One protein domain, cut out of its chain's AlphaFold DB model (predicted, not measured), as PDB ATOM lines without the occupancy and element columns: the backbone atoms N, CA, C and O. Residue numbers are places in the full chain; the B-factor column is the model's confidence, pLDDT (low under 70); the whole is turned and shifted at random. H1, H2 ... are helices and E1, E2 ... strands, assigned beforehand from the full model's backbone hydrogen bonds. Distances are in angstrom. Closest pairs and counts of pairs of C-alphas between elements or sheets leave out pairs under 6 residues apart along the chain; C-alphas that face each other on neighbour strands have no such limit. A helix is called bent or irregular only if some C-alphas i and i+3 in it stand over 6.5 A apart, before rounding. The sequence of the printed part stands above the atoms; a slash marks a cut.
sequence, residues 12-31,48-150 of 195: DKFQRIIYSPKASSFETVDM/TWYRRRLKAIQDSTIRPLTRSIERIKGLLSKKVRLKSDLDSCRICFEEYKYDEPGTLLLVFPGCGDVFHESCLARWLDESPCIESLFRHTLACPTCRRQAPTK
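AT A GLANCE: This is residues 12 to 31 and 48 to 150 of the 195 residues of the protein "RING-type domain-containing protein" of Puccinia graminis f. sp. tritici (UniProt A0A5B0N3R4). A small, strongly twisted antiparallel sheet, E2 E1 E3 E4, with helix H2 standing up from it over E4, makes a body from which the long, bent helix H1 sticks out as a free arm. The printed part has 123 residues, under half in named elements, ordered E1, E2, H1, E3, E4, H2; the class is mixed. It is loose, radius of gyration of the C-alphas 19.6 A, spanning 64 by 37 by 27 A.

IN THESE COORDINATES: E1, residues 15 to 20, begins at C-alpha 15 (311.544, 493.350, 434.960); E2 is residues 25 to 28. H1, residues 48 to 76, assigned as one helix by its hydrogen bonds, is bent: C-alphas 60 and 63 are 6.6 A apart. Its arms are H1a, residues 48 to 60, 18.6 A, and H1b, residues 63 to 76, 19.6 A. E3 is residues 104 to 107, E4 114 to 116; H2, residues 117 to 126, 14.3 A, ends at C-alpha 126 (302.053, 483.323, 418.741).

HOW THE PARTS SIT: Within hydrogen-bond range are N 18 and O 27 in hairpin E1 and E2, 2.9 A, N 17 and O 105 between E1 and E3, 2.9 A, and N 106 and O 115 in hairpin E3 and E4, 2.8 A. H2 is on the sheet, height 8.7 A; its closest C-alphas to E3 are Glu 117 and Leu 105, 5.4 A. H1a and H1b, at a steep tilt of 39 degrees, are not on it. In H1a, H1b and H2 every O i to N i+4 pair is within range.

THE WHOLE: Residues 32 to 47 are not printed; C-alphas 31 and 48 are 31.4 A apart. The link H1 to E3 is long, 27 residues. pLDDT is under 70 at residues 19 to 31, 48 to 86 and 97 to 103.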
ATOM      1  N   ASP A  12     304.690 489.037 435.889       90.25
ATOM      2  CA  ASP A  12     305.168 489.710 437.104       90.25
ATOM      3  C   ASP A  12     306.652 489.421 437.392       90.25
ATOM      4  O   ASP A  12     307.318 490.156 438.121       90.25
ATOM      5  N   LYS A  13     307.203 488.360 436.790       90.75
ATOM      6  CA  LYS A  13     308.630 488.015 436.882       90.75
ATOM      7  C   LYS A  13     309.502 488.732 435.853       90.75
ATOM      8  O   LYS A  13     310.725 488.596 435.914       90.75
ATOM      9  N   PHE A  14     308.910 489.453 434.903       90.88
ATOM     10  CA  PHE A  14     309.650 490.223 433.908       90.88
ATOM     11  C   PHE A  14     309.911 491.622 434.456       90.88
ATOM     12  O   PHE A  14     308.989 492.349 434.822       90.88
ATOM     13  N   GLN A  15     311.182 492.011 434.512       88.38
ATOM     14  CA  GLN A  15     311.544 493.350 434.960       88.38
ATOM     15  C   GLN A  15     311.209 494.355 433.858       88.38
ATOM     16  O   GLN A  15     311.677 494.208 432.728       88.38
ATOM     17  N   ARG A  16     310.419 495.376 434.200       87.56
ATOM     18  CA  ARG A  16     310.086 496.484 433.300       87.56
ATOM     19  C   ARG A  16     311.092 497.607 433.475       87.56
ATOM     20  O   ARG A  16     311.307 498.082 434.594       87.56
ATOM     21  N   ILE A  17     311.689 498.033 432.374       82.38
ATOM     22  CA  ILE A  17     312.632 499.145 432.346       82.38
ATOM     23  C   ILE A  17     312.192 500.162 431.297       82.38
ATOM     24  O   ILE A  17     311.634 499.803 430.260       82.38
ATOM     25  N   ILE A  18     312.442 501.433 431.587       74.81
ATOM     26  CA  ILE A  18     312.398 502.509 430.598       74.81
ATOM     27  C   ILE A  18     313.840 502.930 430.348       74.81
ATOM     28  O   ILE A  18     314.661 503.012 431.267       74.81
ATOM     29  N   TYR A  19     314.158 503.170 429.086       63.22
ATOM     30  CA  TYR A  19     315.442 503.731 428.709       63.22
ATOM     31  C   TYR A  19     315.469 505.234 429.051       63.22
ATOM     32  O   TYR A  19     314.612 505.982 428.584       63.22
ATOM     33  N   SER A  20     316.405 505.674 429.907       51.94
ATOM     34  CA  SER A  20     316.520 507.071 430.371       51.94
ATOM     35  C   SER A  20     317.683 507.792 429.662       51.94
ATOM     36  O   SER A  20     318.845 507.418 429.864       51.94
ATOM     37  N   PRO A  21     317.423 508.852 428.865       45.16
ATOM     38  CA  PRO A  21     318.450 509.519 428.055       45.16
ATOM     39  C   PRO A  21     319.538 510.253 428.850       45.16
ATOM     40  O   PRO A  21     320.630 510.476 428.340       45.16
ATOM     41  N   LYS A  22     319.274 510.658 430.099       40.88
ATOM     42  CA  LYS A  22     320.189 511.535 430.856       40.88
ATOM     43  C   LYS A  22     321.406 510.825 431.455       40.88
ATOM     44  O   LYS A  22     322.298 511.502 431.958       40.88
ATOM     45  N   ALA A  23     321.447 509.494 431.420       42.06
ATOM     46  CA  ALA A  23     322.493 508.715 432.080       42.06
ATOM     47  C   ALA A  23     322.983 507.498 431.273       42.06
ATOM     48  O   ALA A  23     323.767 506.714 431.806       42.06
ATOM     49  N   SER A  24     322.525 507.312 430.021       45.78
ATOM     50  CA  SER A  24     322.768 506.079 429.244       45.78
ATOM     51  C   SER A  24     322.480 504.823 430.082       45.78
ATOM     52  O   SER A  24     323.245 503.857 430.087       45.78
ATOM     53  N   SER A  25     321.410 504.872 430.883       47.06
ATOM     54  CA  SER A  25     321.116 503.871 431.906       47.06
ATOM     55  C   SER A  25     319.648 503.471 431.888       47.06
ATOM     56  O   SER A  25     318.760 504.300 431.694       47.06
ATOM     57  N   PHE A  26     319.397 502.193 432.142       50.00
ATOM     58  CA  PHE A  26     318.059 501.632 432.242       50.00
ATOM     59  C   PHE A  26     317.503 501.866 433.647       50.00
ATOM     60  O   PHE A  26     318.102 501.431 434.632       50.00
ATOM     61  N   GLU A  27     316.359 502.539 433.741       51.62
ATOM     62  CA  GLU A  27     315.679 502.796 435.010       51.62
ATOM     63  C   GLU A  27     314.486 501.844 435.166       51.62
ATOM     64  O   GLU A  27     313.723 501.608 434.227       51.62
ATOM     65  N   THR A  28     314.318 501.267 436.356       53.50
ATOM     66  CA  THR A  28     313.159 500.423 436.678       53.50
ATOM     67  C   THR A  28     311.913 501.275 436.871       53.50
ATOM     68  O   THR A  28     311.948 502.263 437.606       53.50
ATOM     69  N   VAL A  29     310.797 500.867 436.269       55.50
ATOM     70  CA  VAL A  29     309.517 501.572 436.417       55.50
ATOM     71  C   VAL A  29     308.796 501.102 437.677       55.50
ATOM     72  O   VAL A  29     308.297 499.980 437.721       55.50
ATOM     73  N   ASP A  30     308.681 501.975 438.679       42.22
ATOM     74  CA  ASP A  30     307.779 501.780 439.821       42.22
ATOM     75  C   ASP A  30     306.384 502.348 439.474       42.22
ATOM     76  O   ASP A  30     306.209 503.560 439.342       42.22
ATOM     77  N   MET A  31     305.360 501.490 439.344       45.78
ATOM     78  CA  MET A  31     303.982 501.872 438.958       45.78
ATOM     79  C   MET A  31     303.169 502.626 440.039       45.78
ATOM     80  O   MET A  31     301.946 502.710 439.954       45.78
ATOM     81  N   THR A  48     295.045 526.469 455.786       53.38
ATOM     82  CA  THR A  48     296.246 526.632 456.625       53.38
ATOM     83  C   THR A  48     296.427 525.529 457.668       53.38
ATOM     84  O   THR A  48     297.560 525.109 457.917       53.38
ATOM     85  N   TRP A  49     295.342 525.018 458.256       45.22
ATOM     86  CA  TRP A  49     295.413 523.938 459.248       45.22
ATOM     87  C   TRP A  49     295.707 522.583 458.590       45.22
ATOM     88  O   TRP A  49     296.571 521.834 459.054       45.22
ATOM     89  N   TYR A  50     295.074 522.317 457.444       47.44
ATOM     90  CA  TYR A  50     295.247 521.067 456.707       47.44
ATOM     91  C   TYR A  50     296.660 520.940 456.110       47.44
ATOM     92  O   TYR A  50     297.299 519.899 456.265       47.44
ATOM     93  N   ARG A  51     297.230 522.024 455.545       54.94
ATOM     94  CA  ARG A  51     298.627 522.027 455.062       54.94
ATOM     95  C   ARG A  51     299.647 521.756 456.165       54.94
ATOM     96  O   ARG A  51     300.597 521.014 455.929       54.94
ATOM     97  N   ARG A  52     299.488 522.345 457.357       57.88
ATOM     98  CA  ARG A  52     300.453 522.159 458.460       57.88
ATOM     99  C   ARG A  52     300.449 520.722 458.978       57.88
ATOM    100  O   ARG A  52     301.516 520.166 459.223       57.88
ATOM    101  N   ARG A  53     299.269 520.099 459.073       54.75
ATOM    102  CA  ARG A  53     299.127 518.701 459.500       54.75
ATOM    103  C   ARG A  53     299.656 517.714 458.455       54.75
ATOM    104  O   ARG A  53     300.368 516.786 458.822       54.75
ATOM    105  N   LEU A  54     299.393 517.942 457.165       54.16
ATOM    106  CA  LEU A  54     299.966 517.127 456.084       54.16
ATOM    107  C   LEU A  54     301.494 517.231 456.030       54.16
ATOM    108  O   LEU A  54     302.165 516.216 455.869       54.16
ATOM    109  N   LYS A  55     302.052 518.430 456.239       61.59
ATOM    110  CA  LYS A  55     303.506 518.641 456.283       61.59
ATOM    111  C   LYS A  55     304.152 517.904 457.464       61.59
ATOM    112  O   LYS A  55     305.191 517.279 457.292       61.59
ATOM    113  N   ALA A  56     303.489 517.886 458.623       59.66
ATOM    114  CA  ALA A  56     303.938 517.121 459.785       59.66
ATOM    115  C   ALA A  56     303.907 515.599 459.543       59.66
ATOM    116  O   ALA A  56     304.872 514.920 459.875       59.66
ATOM    117  N   ILE A  57     302.853 515.072 458.902       57.69
ATOM    118  CA  ILE A  57     302.747 513.647 458.528       57.69
ATOM    119  C   ILE A  57     303.804 513.270 457.473       57.69
ATOM    120  O   ILE A  57     304.389 512.184 457.527       57.69
ATOM    121  N   GLN A  58     304.091 514.170 456.531       57.44
ATOM    122  CA  GLN A  58     305.130 513.990 455.518       57.44
ATOM    123  C   GLN A  58     306.535 513.958 456.143       57.44
ATOM    124  O   GLN A  58     307.323 513.063 455.833       57.44
ATOM    125  N   ASP A  59     306.837 514.865 457.071       57.06
ATOM    126  CA  ASP A  59     308.154 514.923 457.712       57.06
ATOM    127  C   ASP A  59     308.365 513.823 458.772       57.06
ATOM    128  O   ASP A  59     309.495 513.354 458.921       57.06
ATOM    129  N   SER A  60     307.310 513.336 459.445       55.88
ATOM    130  CA  SER A  60     307.424 512.258 460.445       55.88
ATOM    131  C   SER A  60     307.461 510.848 459.851       55.88
ATOM    132  O   SER A  60     308.049 509.954 460.453       55.88
ATOM    133  N   THR A  61     306.833 510.628 458.689       49.00
ATOM    134  CA  THR A  61     306.565 509.267 458.178       49.00
ATOM    135  C   THR A  61     307.223 508.992 456.828       49.00
ATOM    136  O   THR A  61     307.719 507.892 456.597       49.00
ATOM    137  N   ILE A  62     307.284 509.988 455.935       53.22
ATOM    138  CA  ILE A  62     307.769 509.791 454.560       53.22
ATOM    139  C   ILE A  62     309.291 509.943 454.500       53.22
ATOM    140  O   ILE A  62     309.962 509.106 453.905       53.22
ATOM    141  N   ARG A  63     309.859 510.942 455.186       53.72
ATOM    142  CA  ARG A  63     311.310 511.221 455.201       53.72
ATOM    143  C   ARG A  63     312.186 510.073 455.748       53.72
ATOM    144  O   ARG A  63     313.250 509.818 455.180       53.72
ATOM    145  N   PRO A  64     311.793 509.368 456.831       52.12
ATOM    146  CA  PRO A  64     312.552 508.216 457.322       52.12
ATOM    147  C   PRO A  64     312.431 507.007 456.388       52.12
ATOM    148  O   PRO A  64     313.414 506.300 456.158       52.12
ATOM    149  N   LEU A  65     311.245 506.800 455.803       53.50
ATOM    150  CA  LEU A  65     310.976 505.699 454.882       53.50
ATOM    151  C   LEU A  65     311.727 505.878 453.556       53.50
ATOM    152  O   LEU A  65     312.314 504.917 453.065       53.50
ATOM    153  N   THR A  66     311.810 507.100 453.016       52.19
ATOM    154  CA  THR A  66     312.575 507.385 451.790       52.19
ATOM    155  C   THR A  66     314.066 507.122 451.969       52.19
ATOM    156  O   THR A  66     314.680 506.533 451.088       52.19
ATOM    157  N   ARG A  67     314.642 507.457 453.134       54.81
ATOM    158  CA  ARG A  67     316.067 507.225 453.424       54.81
ATOM    159  C   ARG A  67     316.395 505.729 453.584       54.81
ATOM    160  O   ARG A  67     317.469 505.280 453.183       54.81
ATOM    161  N   SER A  68     315.466 504.941 454.130       54.31
ATOM    162  CA  SER A  68     315.580 503.473 454.193       54.31
ATOM    163  C   SER A  68     315.379 502.813 452.824       54.31
ATOM    164  O   SER A  68     316.123 501.898 452.476       54.31
ATOM    165  N   ILE A  69     314.442 503.316 452.011       54.25
ATOM    166  CA  ILE A  69     314.239 502.877 450.623       54.25
ATOM    167  C   ILE A  69     315.461 503.216 449.759       54.25
ATOM    168  O   ILE A  69     315.852 502.393 448.944       54.25
ATOM    169  N   GLU A  70     316.124 504.358 449.954       54.56
ATOM    170  CA  GLU A  70     317.368 504.706 449.246       54.56
ATOM    171  C   GLU A  70     318.527 503.757 449.584       54.56
ATOM    172  O   GLU A  70     319.254 503.334 448.684       54.56
ATOM    173  N   ARG A  71     318.666 503.328 450.849       52.25
ATOM    174  CA  ARG A  71     319.645 502.284 451.219       52.25
ATOM    175  C   ARG A  71     319.329 500.935 450.579       52.25
ATOM    176  O   ARG A  71     320.244 500.237 450.150       52.25
ATOM    177  N   ILE A  72     318.048 500.580 450.481       51.66
ATOM    178  CA  ILE A  72     317.604 499.355 449.805       51.66
ATOM    179  C   ILE A  72     317.788 499.475 448.282       51.66
ATOM    180  O   ILE A  72     318.225 498.513 447.661       51.66
ATOM    181  N   LYS A  73     317.569 500.652 447.679       46.38
ATOM    182  CA  LYS A  73     317.881 500.936 446.266       46.38
ATOM    183  C   LYS A  73     319.372 500.777 445.970       46.38
ATOM    184  O   LYS A  73     319.705 500.249 444.919       46.38
ATOM    185  N   GLY A  74     320.263 501.129 446.899       43.38
ATOM    186  CA  GLY A  74     321.703 500.860 446.774       43.38
ATOM    187  C   GLY A  74     322.061 499.366 446.731       43.38
ATOM    188  O   GLY A  74     323.036 498.993 446.085       43.38
ATOM    189  N   LEU A  75     321.251 498.504 447.358       45.06
ATOM    190  CA  LEU A  75     321.425 497.043 447.359       45.06
ATOM    191  C   LEU A  75     320.653 496.338 446.222       45.06
ATOM    192  O   LEU A  75     321.106 495.307 445.725       45.06
ATOM    193  N   LEU A  76     319.512 496.890 445.790       44.72
ATOM    194  CA  LEU A  76     318.684 496.398 444.676       44.72
ATOM    195  C   LEU A  76     319.103 496.945 443.313       44.72
ATOM    196  O   LEU A  76     318.818 496.312 442.301       44.72
ATOM    197  N   SER A  77     319.891 498.020 443.279       41.94
ATOM    198  CA  SER A  77     320.749 498.369 442.148       41.94
ATOM    199  C   SER A  77     321.918 497.381 442.069       41.94
ATOM    200  O   SER A  77     323.082 497.742 441.894       41.94
ATOM    201  N   LYS A  78     321.604 496.085 442.169       40.12
ATOM    202  CA  LYS A  78     322.383 495.018 441.572       40.12
ATOM    203  C   LYS A  78     322.338 495.320 440.090       40.12
ATOM    204  O   LYS A  78     321.425 494.873 439.409       40.12
ATOM    205  N   LYS A  79     323.287 496.160 439.660       41.06
ATOM    206  CA  LYS A  79     323.616 496.515 438.285       41.06
ATOM    207  C   LYS A  79     323.292 495.295 437.444       41.06
ATOM    208  O   LYS A  79     324.040 494.312 437.488       41.06
ATOM    209  N   VAL A  80     322.112 495.301 436.822       46.09
ATOM    210  CA  VAL A  80     321.698 494.209 435.956       46.09
ATOM    211  C   VAL A  80     322.804 494.210 434.927       46.09
ATOM    212  O   VAL A  80     323.023 495.219 434.257       46.09
ATOM    213  N   ARG A  81     323.614 493.148 434.913       43.91
ATOM    214  CA  ARG A  81     324.609 492.948 433.866       43.91
ATOM    215  C   ARG A  81     323.805 492.623 432.616       43.91
ATOM    216  O   ARG A  81     323.687 491.465 432.234       43.91
ATOM    217  N   LEU A  82     323.168 493.652 432.067       53.06
ATOM    218  CA  LEU A  82     322.653 493.667 430.720       53.06
ATOM    219  C   LEU A  82     323.839 493.240 429.871       53.06
ATOM    220  O   LEU A  82     324.925 493.810 429.997       53.06
ATOM    221  N   LYS A  83     323.672 492.162 429.108       55.56
ATOM    222  CA  LYS A  83     324.650 491.803 428.087       55.56
ATOM    223  C   LYS A  83     324.593 492.930 427.057       55.56
ATOM    224  O   LYS A  83     323.685 492.994 426.237       55.56
ATOM    225  N   SER A  84     325.486 493.888 427.251       46.84
ATOM    226  CA  SER A  84     325.452 495.257 426.757       46.84
ATOM    227  C   SER A  84     325.976 495.380 425.330       46.84
ATOM    228  O   SER A  84     326.901 496.145 425.105       46.84
ATOM    229  N   ASP A  85     325.369 494.651 424.390       52.28
ATOM    230  CA  ASP A  85     325.609 494.806 422.941       52.28
ATOM    231  C   ASP A  85     324.284 494.939 422.156       52.28
ATOM    232  O   ASP A  85     324.186 494.560 420.988       52.28
ATOM    233  N   LEU A  86     323.201 495.361 422.816       60.41
ATOM    234  CA  LEU A  86     321.843 495.276 422.281       60.41
ATOM    235  C   LEU A  86     321.144 496.627 422.378       60.41
ATOM    236  O   LEU A  86     320.275 496.801 423.223       60.41
ATOM    237  N   ASP A  87     321.495 497.554 421.491       71.06
ATOM    238  CA  ASP A  87     320.766 498.820 421.319       71.06
ATOM    239  C   ASP A  87     319.477 498.638 420.493       71.06
ATOM    240  O   ASP A  87     318.754 499.593 420.225       71.06
ATOM    241  N   SER A  88     319.159 497.398 420.103       82.25
ATOM    242  CA  SER A  88     317.980 497.047 419.315       82.25
ATOM    243  C   SER A  88     317.249 495.812 419.831       82.25
ATOM    244  O   SER A  88     317.820 494.878 420.409       82.25
ATOM    245  N   CYS A  89     315.941 495.792 419.590       86.38
ATOM    246  CA  CYS A  89     315.094 494.658 419.906       86.38
ATOM    247  C   CYS A  89     315.337 493.523 418.907       86.38
ATOM    248  O   CYS A  89     315.098 493.671 417.716       86.38
ATOM    249  N   ARG A  90     315.708 492.328 419.376       87.06
ATOM    250  CA  ARG A  90     315.977 491.169 418.497       87.06
ATOM    251  C   ARG A  90     314.736 490.553 417.827       87.06
ATOM    252  O   ARG A  90     314.888 489.598 417.074       87.06
ATOM    253  N   ILE A  91     313.535 491.056 418.121       88.94
ATOM    254  CA  ILE A  91     312.278 490.589 417.514       88.94
ATOM    255  C   ILE A  91     311.902 491.467 416.316       88.94
ATOM    256  O   ILE A  91     311.672 490.944 415.232       88.94
ATOM    257  N   CYS A  92     311.822 492.789 416.506       89.25
ATOM    258  CA  CYS A  92     311.480 493.727 415.428       89.25
ATOM    259  C   CYS A  92     312.702 494.327 414.722       89.25
ATOM    260  O   CYS A  92     312.534 494.992 413.710       89.25
ATOM    261  N   PHE A  93     313.909 494.102 415.246       87.31
ATOM    262  CA  PHE A  93     315.178 494.683 414.792       87.31
ATOM    263  C   PHE A  93     315.264 496.213 414.872       87.31
ATOM    264  O   PHE A  93     316.288 496.776 414.501       87.31
ATOM    265  N   GLU A  94     314.240 496.882 415.403       83.56
ATOM    266  CA  GLU A  94     314.278 498.321 415.647       83.56
ATOM    267  C   GLU A  94     315.166 498.641 416.848       83.56
ATOM    268  O   GLU A  94     315.131 497.952 417.876       83.56
ATOM    269  N   GLU A  95     315.948 499.708 416.706       80.12
ATOM    270  CA  GLU A  95     316.660 500.328 417.814       80.12
ATOM    271  C   GLU A  95     315.677 500.791 418.886       80.12
ATOM    272  O   GLU A  95     314.535 501.168 418.598       80.12
ATOM    273  N   TYR A  96     316.121 500.770 420.136       78.25
ATOM    274  CA  TYR A  96     315.347 501.335 421.226       78.25
ATOM    275  C   TYR A  96     315.270 502.850 421.031       78.25
ATOM    276  O   TYR A  96     316.216 503.576 421.327       78.25
ATOM    277  N   LYS A  97     314.149 503.316 420.467       64.94
ATOM    278  CA  LYS A  97     313.982 504.717 420.074       64.94
ATOM    279  C   LYS A  97     314.108 505.646 421.278       64.94
ATOM    280  O   LYS A  97     313.391 505.518 422.269       64.94
ATOM    281  N   TYR A  98     315.007 506.607 421.115       55.78
ATOM    282  CA  TYR A  98     315.430 507.612 422.086       55.78
ATOM    283  C   TYR A  98     314.389 508.715 422.329       55.78
ATOM    284  O   TYR A  98     314.392 509.342 423.390       55.78
ATOM    285  N   ASP A  99     313.489 508.920 421.364       49.28
ATOM    286  CA  ASP A  99     312.674 510.138 421.262       49.28
ATOM    287  C   ASP A  99     311.206 509.940 421.665       49.28
ATOM    288  O   ASP A  99     310.453 510.911 421.759       49.28
ATOM    289  N   GLU A 100     310.788 508.700 421.944       50.50
ATOM    290  CA  GLU A 100     309.422 508.397 422.371       50.50
ATOM    291  C   GLU A 100     309.370 508.108 423.882       50.50
ATOM    292  O   GLU A 100     309.759 507.021 424.332       50.50
ATOM    293  N   PRO A 101     308.897 509.065 424.706       49.31
ATOM    294  CA  PRO A 101     308.717 508.829 426.128       49.31
ATOM    295  C   PRO A 101     307.651 507.746 426.331       49.31
ATOM    296  O   PRO A 101     306.471 507.971 426.080       49.31
ATOM    297  N   GLY A 102     308.065 506.578 426.825       56.44
ATOM    298  CA  GLY A 102     307.142 505.509 427.218       56.44
ATOM    299  C   GLY A 102     307.350 504.157 426.540       56.44
ATOM    300  O   GLY A 102     306.561 503.251 426.795       56.44
ATOM    301  N   THR A 103     308.398 503.976 425.734       67.88
ATOM    302  CA  THR A 103     308.733 502.654 425.185       67.88
ATOM    303  C   THR A 103     309.130 501.695 426.314       67.88
ATOM    304  O   THR A 103     310.255 501.720 426.817       67.88
ATOM    305  N   LEU A 104     308.179 500.865 426.752       81.00
ATOM    306  CA  LEU A 104     308.370 499.886 427.820       81.00
ATOM    307  C   LEU A 104     309.192 498.701 427.311       81.00
ATOM    308  O   LEU A 104     308.814 498.007 426.360       81.00
ATOM    309  N   LEU A 105     310.314 498.457 427.982       86.94
ATOM    310  CA  LEU A 105     311.196 497.334 427.712       86.94
ATOM    311  C   LEU A 105     311.055 496.285 428.813       86.94
ATOM    312  O   LEU A 105     310.928 496.602 429.997       86.94
ATOM    313  N   LEU A 106     311.107 495.020 428.416       88.75
ATOM    314  CA  LEU A 106     311.112 493.873 429.306       88.75
ATOM    315  C   LEU A 106     312.476 493.201 429.286       88.75
ATOM    316  O   LEU A 106     312.993 492.852 428.226       88.75
ATOM    317  N   VAL A 107     313.010 492.950 430.477       89.75
ATOM    318  CA  VAL A 107     314.155 492.061 430.665       89.75
ATOM    319  C   VAL A 107     313.639 490.644 430.846       89.75
ATOM    320  O   VAL A 107     312.868 490.355 431.768       89.75
ATOM    321  N   PHE A 108     314.088 489.739 429.983       92.38
ATOM    322  CA  PHE A 108     313.712 488.340 430.060       92.38
ATOM    323  C   PHE A 108     314.360 487.685 431.295       92.38
ATOM    324  O   PHE A 108     315.592 487.684 431.440       92.38
ATOM    325  N   PRO A 109     313.560 487.091 432.197       89.88
ATOM    326  CA  PRO A 109     314.047 486.555 433.455       89.88
ATOM    327  C   PRO A 109     315.009 485.387 433.236       89.88
ATOM    328  O   PRO A 109     314.806 484.483 432.425       89.88
ATOM    329  N   GLY A 110     316.099 485.413 433.992       88.25
ATOM    330  CA  GLY A 110     317.158 484.420 433.922       88.25
ATOM    331  C   GLY A 110     318.231 484.740 432.884       88.25
ATOM    332  O   GLY A 110     319.397 484.562 433.217       88.25
ATOM    333  N   CYS A 111     317.906 485.145 431.651       88.62
ATOM    334  CA  CYS A 111     318.930 485.396 430.617       88.62
ATOM    335  C   CYS A 111     319.336 486.866 430.463       88.62
ATOM    336  O   CYS A 111     320.460 487.115 430.038       88.62
ATOM    337  N   GLY A 112     318.481 487.814 430.856       86.62
ATOM    338  CA  GLY A 112     318.803 489.242 430.805       86.62
ATOM    339  C   GLY A 112     318.679 489.879 429.419       86.62
ATOM    340  O   GLY A 112     319.063 491.035 429.265       86.62
ATOM    341  N   ASP A 113     318.163 489.148 428.426       88.50
ATOM    342  CA  ASP A 113     317.888 489.687 427.090       88.50
ATOM    343  C   ASP A 113     316.744 490.712 427.169       88.50
ATOM    344  O   ASP A 113     315.757 490.481 427.873       88.50
ATOM    345  N   VAL A 114     316.874 491.834 426.463       88.25
ATOM    346  CA  VAL A 114     315.901 492.937 426.489       88.25
ATOM    347  C   VAL A 114     315.057 492.928 425.219       88.25
ATOM    348  O   VAL A 114     315.566 492.643 424.134       88.25
ATOM    349  N   PHE A 115     313.767 493.237 425.358       89.56
ATOM    350  CA  PHE A 115     312.816 493.337 424.252       89.56
ATOM    351  C   PHE A 115     311.774 494.423 424.527       89.56
ATOM    352  O   PHE A 115     311.500 494.727 425.683       89.56
ATOM    353  N   HIS A 116     311.116 494.944 423.489       89.94
ATOM    354  CA  HIS A 116     309.879 495.708 423.675       89.94
ATOM    355  C   HIS A 116     308.794 494.832 424.317       89.94
ATOM    356  O   HIS A 116     308.636 493.670 423.925       89.94
ATOM    357  N   GLU A 117     308.014 495.392 425.248       89.00
ATOM    358  CA  GLU A 117     306.903 494.686 425.906       89.00
ATOM    359  C   GLU A 117     305.931 494.083 424.882       89.00
ATOM    360  O   GLU A 117     305.643 492.888 424.928       89.00
ATOM    361  N   SER A 118     305.515 494.880 423.896       89.44
ATOM    362  CA  SER A 118     304.615 494.453 422.818       89.44
ATOM    363  C   SER A 118     305.209 493.342 421.947       89.44
ATOM    364  O   SER A 118     304.514 492.389 421.593       89.44
ATOM    365  N   CYS A 119     306.501 493.430 421.619       91.31
ATOM    366  CA  CYS A 119     307.165 492.436 420.780       91.31
ATOM    367  C   CYS A 119     307.264 491.087 421.493       91.31
ATOM    368  O   CYS A 119     306.969 490.053 420.895       91.31
ATOM    369  N   LEU A 120     307.660 491.099 422.768       92.44
ATOM    370  CA  LEU A 120     307.788 489.878 423.552       92.44
ATOM    371  C   LEU A 120     306.423 489.255 423.861       92.44
ATOM    372  O   LEU A 120     306.295 488.035 423.778       92.44
ATOM    373  N   ALA A 121     305.409 490.071 424.167       91.94
ATOM    374  CA  ALA A 121     304.030 489.614 424.341       91.94
ATOM    375  C   ALA A 121     303.528 488.882 423.097       91.94
ATOM    376  O   ALA A 121     303.173 487.708 423.184       91.94
ATOM    377  N   ARG A 122     303.626 489.520 421.926       92.88
ATOM    378  CA  ARG A 122     303.216 488.909 420.657       92.88
ATOM    379  C   ARG A 122     303.971 487.613 420.361       92.88
ATOM    380  O   ARG A 122     303.353 486.612 420.023       92.88
ATOM    381  N   TRP A 123     305.292 487.597 420.549       94.12
ATOM    382  CA  TRP A 123     306.105 486.393 420.349       94.12
ATOM    383  C   TRP A 123     305.645 485.221 421.227       94.12
ATOM    384  O   TRP A 123     305.503 484.082 420.766       94.12
ATOM    385  N   LEU A 124     305.408 485.488 422.514       93.06
ATOM    386  CA  LEU A 124     304.958 484.465 423.451       93.06
ATOM    387  C   LEU A 124     303.513 484.043 423.190       93.06
ATOM    388  O   LEU A 124     303.222 482.875 423.426       93.06
ATOM    389  N   ASP A 125     302.652 484.916 422.667       90.62
ATOM    390  CA  ASP A 125     301.264 484.611 422.298       90.62
ATOM    391  C   ASP A 125     301.152 483.829 420.982       90.62
ATOM    392  O   ASP A 125     300.325 482.922 420.870       90.62
ATOM    393  N   GLU A 126     302.035 484.055 420.018       90.00
ATOM    394  CA  GLU A 126     302.053 483.323 418.741       90.00
ATOM    395  C   GLU A 126     302.814 481.988 418.824       90.00
ATOM    396  O   GLU A 126     302.735 481.156 417.921       90.00
ATOM    397  N   SER A 127     303.519 481.737 419.932       88.75
ATOM    398  CA  SER A 127     304.275 480.497 420.134       88.75
ATOM    399  C   SER A 127     303.378 479.244 420.025       88.75
ATOM    400  O   SER A 127     302.329 479.169 420.674       88.75
ATOM    401  N   PRO A 128     303.781 478.211 419.258       86.38
ATOM    402  CA  PRO A 128     302.944 477.036 419.021       86.38
ATOM    403  C   PRO A 128     302.723 476.248 420.310       86.38
ATOM    404  O   PRO A 128     303.644 476.075 421.099       86.38
ATOM    405  N   CYS A 129     301.524 475.719 420.544       84.25
ATOM    406  CA  CYS A 129     301.292 474.841 421.694       84.25
ATOM    407  C   CYS A 129     301.864 473.442 421.425       84.25
ATOM    408  O   CYS A 129     301.678 472.895 420.342       84.25
ATOM    409  N   ILE A 130     302.532 472.853 422.420       84.31
ATOM    410  CA  ILE A 130     302.994 471.458 422.374       84.31
ATOM    411  C   ILE A 130     302.253 470.632 423.417       84.31
ATOM    412  O   ILE A 130     301.989 471.112 424.521       84.31
ATOM    413  N   GLU A 131     301.963 469.379 423.083       84.00
ATOM    414  CA  GLU A 131     301.293 468.438 423.981       84.00
ATOM    415  C   GLU A 131     302.274 467.888 425.027       84.00
ATOM    416  O   GLU A 131     302.725 466.746 424.958       84.00
ATOM    417  N   SER A 132     302.679 468.722 425.989       83.06
ATOM    418  CA  SER A 132     303.642 468.329 427.021       83.06
ATOM    419  C   SER A 132     303.300 468.836 428.422       83.06
ATOM    420  O   SER A 132     303.024 470.013 428.666       83.06
ATOM    421  N   LEU A 133     303.435 467.921 429.385       79.38
ATOM    422  CA  LEU A 133     303.300 468.181 430.821       79.38
ATOM    423  C   LEU A 133     304.507 468.876 431.439       79.38
ATOM    424  O   LEU A 133     304.382 469.490 432.498       79.38
ATOM    425  N   PHE A 134     305.668 468.767 430.801       79.69
ATOM    426  CA  PHE A 134     306.945 469.166 431.392       79.69
ATOM    427  C   PHE A 134     307.624 470.288 430.620       79.69
ATOM    428  O   PHE A 134     308.442 471.010 431.179       79.69
ATOM    429  N   ARG A 135     307.302 470.438 429.333       82.19
ATOM    430  CA  ARG A 135     307.885 471.462 428.469       82.19
ATOM    431  C   ARG A 135     306.793 472.361 427.909       82.19
ATOM    432  O   ARG A 135     305.652 471.949 427.740       82.19
ATOM    433  N   HIS A 136     307.167 473.593 427.609       87.06
ATOM    434  CA  HIS A 136     306.355 474.525 426.843       87.06
ATOM    435  C   HIS A 136     307.255 475.294 425.879       87.06
ATOM    436  O   HIS A 136     308.472 475.345 426.045       87.06
ATOM    437  N   THR A 137     306.640 475.890 424.868       87.62
ATOM    438  CA  THR A 137     307.310 476.647 423.799       87.62
ATOM    439  C   THR A 137     307.534 478.112 424.139       87.62
ATOM    440  O   THR A 137     308.303 478.775 423.454       87.62
ATOM    441  N   LEU A 138     306.906 478.603 425.213       93.00
ATOM    442  CA  LEU A 138     307.108 479.955 425.732       93.00
ATOM    443  C   LEU A 138     308.573 480.098 426.165       93.00
ATOM    444  O   LEU A 138     308.967 479.572 427.211       93.00
ATOM    445  N   ALA A 139     309.386 480.747 425.340       93.94
ATOM    446  CA  ALA A 139     310.829 480.819 425.516       93.94
ATOM    447  C   ALA A 139     311.399 482.131 424.967       93.94
ATOM    448  O   ALA A 139     310.803 482.765 424.095       93.94
ATOM    449  N   CYS A 140     312.573 482.512 425.470       93.12
ATOM    450  CA  CYS A 140     313.312 483.674 424.990       93.12
ATOM    451  C   CYS A 140     313.624 483.519 423.488       93.12
ATOM    452  O   CYS A 140     314.216 482.499 423.115       93.12
ATOM    453  N   PRO A 141     313.301 484.518 422.642       92.00
ATOM    454  CA  PRO A 141     313.629 484.495 421.215       92.00
ATOM    455  C   PRO A 141     315.126 484.305 420.938       92.00
ATOM    456  O   PRO A 141     315.502 483.656 419.967       92.00
ATOM    457  N   THR A 142     315.987 484.839 421.809       90.56
ATOM    458  CA  THR A 142     317.441 484.859 421.607       90.56
ATOM    459  C   THR A 142     318.116 483.578 422.089       90.56
ATOM    460  O   THR A 142     318.844 482.937 421.337       90.56
ATOM    461  N   CYS A 143     317.883 483.173 423.340       91.06
ATOM    462  CA  CYS A 143     318.615 482.060 423.962       91.06
ATOM    463  C   CYS A 143     317.760 480.817 424.248       91.06
ATOM    464  O   CYS A 143     318.259 479.854 424.829       91.06
ATOM    465  N   ARG A 144     316.468 480.830 423.882       91.50
ATOM    466  CA  ARG A 144     315.499 479.736 424.100       91.50
ATOM    467  C   ARG A 144     315.322 479.304 425.559       91.50
ATOM    468  O   ARG A 144     314.775 478.236 425.833       91.50
ATOM    469  N   ARG A 145     315.744 480.134 426.518       92.44
ATOM    470  CA  ARG A 145     315.450 479.920 427.937       92.44
ATOM    471  C   ARG A 145     313.937 479.953 428.155       92.44
ATOM    472  O   ARG A 145     313.271 480.841 427.634       92.44
ATOM    473  N   GLN A 146     313.400 478.991 428.905       92.56
ATOM    474  CA  GLN A 146     311.959 478.898 429.151       92.56
ATOM    475  C   GLN A 146     311.456 480.113 429.937       92.56
ATOM    476  O   GLN A 146     312.072 480.520 430.923       92.56
ATOM    477  N   ALA A 147     310.335 480.677 429.488       92.69
ATOM    478  CA  ALA A 147     309.653 481.751 430.194       92.69
ATOM    479  C   ALA A 147     309.053 481.218 431.503       92.69
ATOM    480  O   ALA A 147     308.567 480.084 431.539       92.69
ATOM    481  N   PRO A 148     309.041 482.008 432.584       92.00
ATOM    482  CA  PRO A 148     308.331 481.615 433.780       92.00
ATOM    483  C   PRO A 148     306.834 481.560 433.481       92.00
ATOM    484  O   PRO A 148     306.264 482.462 432.865       92.00
ATOM    485  N   THR A 149     306.194 480.488 433.931       91.69
ATOM    486  CA  THR A 149     304.754 480.283 433.782       91.69
ATOM    487  C   THR A 149     304.087 480.226 435.146       91.69
ATOM    488  O   THR A 149     304.716 479.887 436.154       91.69
ATOM    489  N   LYS A 150     302.801 480.574 435.191       88.94
ATOM    490  CA  LYS A 150     302.006 480.443 436.410       88.94
ATOM    491  C   LYS A 150     301.734 478.964 436.675       88.94
ATOM    492  O   LYS A 150     301.294 478.231 435.788       88.94
TER     493      LYS A 150